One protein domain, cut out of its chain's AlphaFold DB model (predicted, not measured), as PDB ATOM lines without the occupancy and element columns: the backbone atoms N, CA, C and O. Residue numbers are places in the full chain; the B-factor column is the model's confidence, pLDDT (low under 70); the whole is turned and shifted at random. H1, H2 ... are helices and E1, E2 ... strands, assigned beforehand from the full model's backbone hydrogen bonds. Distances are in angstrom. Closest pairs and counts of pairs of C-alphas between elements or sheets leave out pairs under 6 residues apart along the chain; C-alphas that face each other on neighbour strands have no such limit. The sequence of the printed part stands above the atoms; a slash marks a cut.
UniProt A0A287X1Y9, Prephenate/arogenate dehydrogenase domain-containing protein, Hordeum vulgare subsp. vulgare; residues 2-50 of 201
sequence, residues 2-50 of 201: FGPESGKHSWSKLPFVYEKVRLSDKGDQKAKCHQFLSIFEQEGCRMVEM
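Overview. This is residues 2 to 50 of the 201 residues of the protein "Prephenate/arogenate dehydrogenase domain-containing protein" of Hordeum vulgare subsp. vulgare (UniProt A0A287X1Y9). Two short parallel strands, E1 and E2, lie side by side, and the one helix, H1, reaches them with residues 37 to 41, after the chain has run out from E1 and folded back at residues 24 to 29, which stand free. Unnamed residues 2 to 14 lie toward the opposite end. The 49 printed residues hold E1, H1, E2 in that order, class mixed, with under half in named elements. The whole is a loose rod, radius of gyration of the C-alphas 12.6 A, spanning 39 by 19 by 15 A.

Along the chain. Find C-alpha 15 at (109.811, -2.193, -77.225), where E1, residues 15 to 18, begins. E2, residues 46 to 49, ends at (103.657, 5.054, -73.717). H1, residues 29 to 42, starts at (106.794, 20.981, -79.983) and runs 19.8 A.

Arrangement. E1 and E2 are parallel at 24 degrees; look for N 16 and O 46, 2.9 A apart, within hydrogen-bond range. E1, H1, E2 form a strand-helix-strand unit, parallel neighbour strands with a helix between along the chain, its crossover right-handed. The closest C-alphas of H1 and E2, Glu 41 and Met 47, are 6.6 A apart. In H1, 8 of 10 O i to N i+4 pairs are within range.

Size, cuts and confidence. The farthest C-alphas, Glu 5 and Lys 26, are 39.5 A apart. The printed part has no cut, neither link is long, and no printed residue is under 70 in pLDDT.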
ATOM      1  N   PHE A   2     116.299  -2.014 -75.647       95.56
ATOM      2  CA  PHE A   2     117.200  -2.757 -76.531       95.56
ATOM      3  C   PHE A   2     118.495  -1.952 -76.711       95.56
ATOM      4  O   PHE A   2     118.490  -0.743 -76.477       95.56
ATOM      5  N   GLY A   3     119.575  -2.613 -77.119       93.06
ATOM      6  CA  GLY A   3     120.872  -1.999 -77.415       93.06
ATOM      7  C   GLY A   3     121.519  -2.587 -78.674       93.06
ATOM      8  O   GLY A   3     120.840  -3.293 -79.425       93.06
ATOM      9  N   PRO A   4     122.818  -2.323 -78.907       92.25
ATOM     10  CA  PRO A   4     123.543  -2.799 -80.086       92.25
ATOM     11  C   PRO A   4     123.473  -4.317 -80.288       92.25
ATOM     12  O   PRO A   4     123.336  -4.763 -81.422       92.25
ATOM     13  N   GLU A   5     123.485  -5.100 -79.205       90.44
ATOM     14  CA  GLU A   5     123.419  -6.564 -79.288       90.44
ATOM     15  C   GLU A   5     122.002  -7.063 -79.603       90.44
ATOM     16  O   GLU A   5     121.780  -7.774 -80.582       90.44
ATOM     17  N   SER A   6     120.998  -6.645 -78.827       90.38
ATOM     18  CA  SER A   6     119.619  -7.126 -79.003       90.38
ATOM     19  C   SER A   6     118.909  -6.535 -80.229       90.38
ATOM     20  O   SER A   6     117.957  -7.124 -80.730       90.38
ATOM     21  N   GLY A   7     119.332  -5.352 -80.684       94.31
ATOM     22  CA  GLY A   7     118.792  -4.635 -81.844       94.31
ATOM     23  C   GLY A   7     119.678  -4.713 -83.088       94.31
ATOM     24  O   GLY A   7     119.440  -3.970 -84.037       94.31
ATOM     25  N   LYS A   8     120.689  -5.592 -83.092       94.44
ATOM     26  CA  LYS A   8     121.742  -5.677 -84.120       94.44
ATOM     27  C   LYS A   8     121.226  -5.784 -85.553       94.44
ATOM     28  O   LYS A   8     121.833  -5.244 -86.472       94.44
ATOM     29  N   HIS A   9     120.146  -6.535 -85.746       95.38
ATOM     30  CA  HIS A   9     119.624  -6.865 -87.073       95.38
ATOM     31  C   HIS A   9     118.360  -6.086 -87.442       95.38
ATOM     32  O   HIS A   9     118.118  -5.848 -88.621       95.38
ATOM     33  N   SER A  10     117.531  -5.733 -86.461       96.75
ATOM     34  CA  SER A  10     116.289  -4.987 -86.667       96.75
ATOM     35  C   SER A  10     115.754  -4.478 -85.332       96.75
ATOM     36  O   SER A  10     115.957  -5.118 -84.299       96.75
ATOM     37  N   TRP A  11     115.022  -3.362 -85.360       98.31
ATOM     38  CA  TRP A  11     114.246  -2.880 -84.212       98.31
ATOM     39  C   TRP A  11     112.789  -3.353 -84.242       98.31
ATOM     40  O   TRP A  11     112.022  -3.094 -83.312       98.31
ATOM     41  N   SER A  12     112.411  -4.099 -85.284       98.12
ATOM     42  CA  SER A  12     111.056  -4.598 -85.465       98.12
ATOM     43  C   SER A  12     110.598  -5.395 -84.245       98.12
ATOM     44  O   SER A  12     111.270  -6.321 -83.786       98.12
ATOM     45  N   LYS A  13     109.423  -5.032 -83.722       97.69
ATOM     46  CA  LYS A  13     108.765  -5.600 -82.534       97.69
ATOM     47  C   LYS A  13     109.508  -5.380 -81.211       97.69
ATOM     48  O   LYS A  13     108.970  -5.752 -80.163       97.69
ATOM     49  N   LEU A  14     110.682  -4.739 -81.211       98.12
ATOM     50  CA  LEU A  14     111.374  -4.377 -79.978       98.12
ATOM     51  C   LEU A  14     110.646  -3.216 -79.288       98.12
ATOM     52  O   LEU A  14     110.155  -2.303 -79.952       98.12
ATOM     53  N   PRO A  15     110.520  -3.237 -77.952       98.31
ATOM     54  CA  PRO A  15     109.811  -2.193 -77.225       98.31
ATOM     55  C   PRO A  15     110.614  -0.887 -77.168       98.31
ATOM     56  O   PRO A  15     111.727  -0.843 -76.623       98.31
ATOM     57  N   PHE A  16     109.994   0.189 -77.647       98.69
ATOM     58  CA  PHE A  16     110.422   1.566 -77.432       98.69
ATOM     59  C   PHE A  16     109.486   2.217 -76.412       98.69
ATOM     60  O   PHE A  16     108.291   2.370 -76.668       98.69
ATOM     61  N   VAL A  17     110.021   2.547 -75.237       98.62
ATOM     62  CA  VAL A  17     109.247   3.073 -74.106       98.62
ATOM     63  C   VAL A  17     109.447   4.580 -74.025       98.62
ATOM     64  O   VAL A  17     110.581   5.042 -74.135       98.62
ATOM     65  N   TYR A  18     108.369   5.343 -73.847       98.62
ATOM     66  CA  TYR A  18     108.444   6.801 -73.769       98.62
ATOM     67  C   TYR A  18     107.369   7.404 -72.859       98.62
ATOM     68  O   TYR A  18     106.293   6.836 -72.686       98.62
ATOM     69  N   GLU A  19     107.652   8.603 -72.344       98.25
ATOM     70  CA  GLU A  19     106.691   9.467 -71.656       98.25
ATOM     71  C   GLU A  19     106.744  10.876 -72.257       98.25
ATOM     72  O   GLU A  19     107.818  11.461 -72.426       98.25
ATOM     73  N   LYS A  20     105.583  11.469 -72.548       97.31
ATOM     74  CA  LYS A  20     105.484  12.875 -72.965       97.31
ATOM     75  C   LYS A  20     105.456  13.800 -71.738       97.31
ATOM     76  O   LYS A  20     104.439  14.422 -71.454       97.31
ATOM     77  N   VAL A  21     106.580  13.901 -71.025       96.81
ATOM     78  CA  VAL A  21     106.676  14.585 -69.713       96.81
ATOM     79  C   VAL A  21     106.261  16.058 -69.769       96.81
ATOM     80  O   VAL A  21     105.560  16.554 -68.889       96.81
ATOM     81  N   ARG A  22     106.723  16.793 -70.786       95.69
ATOM     82  CA  ARG A  22     106.433  18.223 -70.924       95.69
ATOM     83  C   ARG A  22     106.416  18.639 -72.384       95.69
ATOM     84  O   ARG A  22     107.467  18.759 -73.008       95.69
ATOM     85  N   LEU A  23     105.221  18.908 -72.898       94.81
ATOM     86  CA  LEU A  23     105.000  19.442 -74.237       94.81
ATOM     87  C   LEU A  23     104.081  20.657 -74.149       94.81
ATOM     88  O   LEU A  23     103.028  20.599 -73.521       94.81
ATOM     89  N   SER A  24     104.473  21.754 -74.791       92.25
ATOM     90  CA  SER A  24     103.611  22.927 -74.935       92.25
ATOM     91  C   SER A  24     102.473  22.654 -75.923       92.25
ATOM     92  O   SER A  24     102.695  22.095 -76.999       92.25
ATOM     93  N   ASP A  25     101.264  23.117 -75.596       86.12
ATOM     94  CA  ASP A  25     100.128  23.143 -76.529       86.12
ATOM     95  C   ASP A  25     100.293  24.186 -77.638       86.12
ATOM     96  O   ASP A  25      99.686  24.071 -78.701       86.12
ATOM     97  N   LYS A  26     101.121  25.204 -77.392       88.25
ATOM     98  CA  LYS A  26     101.431  26.273 -78.342       88.25
ATOM     99  C   LYS A  26     102.749  25.978 -79.062       88.25
ATOM    100  O   LYS A  26     103.719  25.568 -78.421       88.25
ATOM    101  N   GLY A  27     102.803  26.277 -80.359       90.00
ATOM    102  CA  GLY A  27     104.003  26.126 -81.187       90.00
ATOM    103  C   GLY A  27     104.154  24.733 -81.804       90.00
ATOM    104  O   GLY A  27     103.182  24.003 -81.968       90.00
ATOM    105  N   ASP A  28     105.386  24.368 -82.164       95.06
ATOM    106  CA  ASP A  28     105.693  23.180 -82.976       95.06
ATOM    107  C   ASP A  28     106.190  21.961 -82.174       95.06
ATOM    108  O   ASP A  28     106.505  20.922 -82.757       95.06
ATOM    109  N   GLN A  29     106.233  22.042 -80.838       95.62
ATOM    110  CA  GLN A  29     106.794  20.981 -79.983       95.62
ATOM    111  C   GLN A  29     106.082  19.636 -80.158       95.62
ATOM    112  O   GLN A  29     106.742  18.601 -80.225       95.62
ATOM    113  N   LYS A  30     104.748  19.637 -80.280       95.12
ATOM    114  CA  LYS A  30     103.973  18.411 -80.532       95.12
ATOM    115  C   LYS A  30     104.341  17.770 -81.869       95.12
ATOM    116  O   LYS A  30     104.521  16.558 -81.923       95.12
ATOM    117  N   ALA A  31     104.499  18.581 -82.916       95.81
ATOM    118  CA  ALA A  31     104.883  18.102 -84.240       95.81
ATOM    119  C   ALA A  31     106.301  17.513 -84.228       95.81
ATOM    120  O   ALA A  31     106.504  16.405 -84.714       95.81
ATOM    121  N   LYS A  32     107.261  18.193 -83.586       96.50
ATOM    122  CA  LYS A  32     108.637  17.692 -83.415       96.50
ATOM    123  C   LYS A  32     108.695  16.404 -82.594       96.50
ATOM    124  O   LYS A  32     109.409  15.477 -82.960       96.50
ATOM    125  N   CYS A  33     107.927  16.326 -81.505       97.81
ATOM    126  CA  CYS A  33     107.825  15.116 -80.691       97.81
ATOM    127  C   CYS A  33     107.274  13.947 -81.516       97.81
ATOM    128  O   CYS A  33     107.868  12.873 -81.516       97.81
ATOM    129  N   HIS A  34     106.194  14.166 -82.270       96.75
ATOM    130  CA  HIS A  34     105.637  13.142 -83.150       96.75
ATOM    131  C   HIS A  34     106.633  12.712 -84.235       96.75
ATOM    132  O   HIS A  34     106.824  11.518 -84.437       96.75
ATOM    133  N   GLN A  35     107.331  13.659 -84.866       98.12
ATOM    134  CA  GLN A  35     108.366  13.358 -85.856       98.12
ATOM    135  C   GLN A  35     109.487  12.493 -85.264       98.12
ATOM    136  O   GLN A  35     109.893  11.517 -85.885       98.12
ATOM    137  N   PHE A  36     109.954  12.797 -84.051       98.50
ATOM    138  CA  PHE A  36     110.961  11.979 -83.375       98.50
ATOM    139  C   PHE A  36     110.451  10.564 -83.073       98.50
ATOM    140  O   PHE A  36     111.127   9.586 -83.382       98.50
ATOM    141  N   LEU A  37     109.244  10.437 -82.514       98.62
ATOM    142  CA  LEU A  37     108.647   9.131 -82.217       98.62
ATOM    143  C   LEU A  37     108.410   8.302 -83.489       98.62
ATOM    144  O   LEU A  37     108.579   7.083 -83.454       98.62
ATOM    145  N   SER A  38     108.092   8.960 -84.609       98.50
ATOM    146  CA  SER A  38     107.850   8.297 -85.893       98.50
ATOM    147  C   SER A  38     109.072   7.544 -86.420       98.50
ATOM    148  O   SER A  38     108.898   6.565 -87.132       98.50
ATOM    149  N   ILE A  39     110.292   7.930 -86.018       98.62
ATOM    150  CA  ILE A  39     111.522   7.205 -86.370       98.62
ATOM    151  C   ILE A  39     111.429   5.762 -85.861       98.62
ATOM    152  O   ILE A  39     111.597   4.814 -86.618       98.62
ATOM    153  N   PHE A  40     111.098   5.584 -84.583       98.62
ATOM    154  CA  PHE A  40     111.015   4.259 -83.966       98.62
ATOM    155  C   PHE A  40     109.810   3.467 -84.471       98.62
ATOM    156  O   PHE A  40     109.906   2.258 -84.678       98.62
ATOM    157  N   GLU A  41     108.684   4.146 -84.691       98.38
ATOM    158  CA  GLU A  41     107.477   3.533 -85.245       98.38
ATOM    159  C   GLU A  41     107.715   2.993 -86.664       98.38
ATOM    160  O   GLU A  41     107.343   1.858 -86.956       98.38
ATOM    161  N   GLN A  42     108.393   3.762 -87.524       98.44
ATOM    162  CA  GLN A  42     108.726   3.364 -88.898       98.44
ATOM    163  C   GLN A  42     109.735   2.212 -88.948       98.44
ATOM    164  O   GLN A  42     109.612   1.338 -89.804       98.44
ATOM    165  N   GLU A  43     110.657   2.141 -87.985       98.19
ATOM    166  CA  GLU A  43     111.549   0.988 -87.784       98.19
ATOM    167  C   GLU A  43     110.823  -0.249 -87.203       98.19
ATOM    168  O   GLU A  43     111.419  -1.301 -86.954       98.19
ATOM    169  N   GLY A  44     109.507  -0.149 -86.989       98.31
ATOM    170  CA  GLY A  44     108.652  -1.240 -86.541       98.31
ATOM    171  C   GLY A  44     108.739  -1.522 -85.045       98.31
ATOM    172  O   GLY A  44     108.357  -2.618 -84.620       98.31
ATOM    173  N   CYS A  45     109.241  -0.582 -84.237       98.69
ATOM    174  CA  CYS A  45     109.256  -0.735 -82.787       98.69
ATOM    175  C   CYS A  45     107.832  -0.886 -82.246       98.69
ATOM    176  O   CYS A  45     106.871  -0.275 -82.717       98.69
ATOM    177  N   ARG A  46     107.698  -1.651 -81.165       98.50
ATOM    178  CA  ARG A  46     106.486  -1.627 -80.351       98.50
ATOM    179  C   ARG A  46     106.522  -0.374 -79.480       98.50
ATOM    180  O   ARG A  46     107.255  -0.336 -78.493       98.50
ATOM    181  N   MET A  47     105.738   0.628 -79.855       98.56
ATOM    182  CA  MET A  47     105.643   1.905 -79.148       98.56
ATOM    183  C   MET A  47     104.850   1.733 -77.847       98.56
ATOM    184  O   MET A  47     103.684   1.340 -77.881       98.56
ATOM    185  N   VAL A  48     105.475   2.002 -76.699       98.62
ATOM    186  CA  VAL A  48     104.871   1.829 -75.371       98.62
ATOM    187  C   VAL A  48     104.926   3.147 -74.601       98.62
ATOM    188  O   VAL A  48     105.967   3.523 -74.070       98.62
ATOM    189  N   GLU A  49     103.795   3.847 -74.536       98.50
ATOM    190  CA  GLU A  49     103.657   5.054 -73.717       98.50
ATOM    191  C   GLU A  49     103.353   4.663 -72.264       98.50
ATOM    192  O   GLU A  49     102.371   3.966 -72.001       98.50
ATOM    193  N   MET A  50     104.198   5.078 -71.321       98.44
ATOM    194  CA  MET A  50     103.992   4.882 -69.879       98.44
ATOM    195  C   MET A  50     104.748   5.937 -69.075       98.44
ATOM    196  O   MET A  50     105.645   6.582 -69.609       98.44
TER     197      MET A  50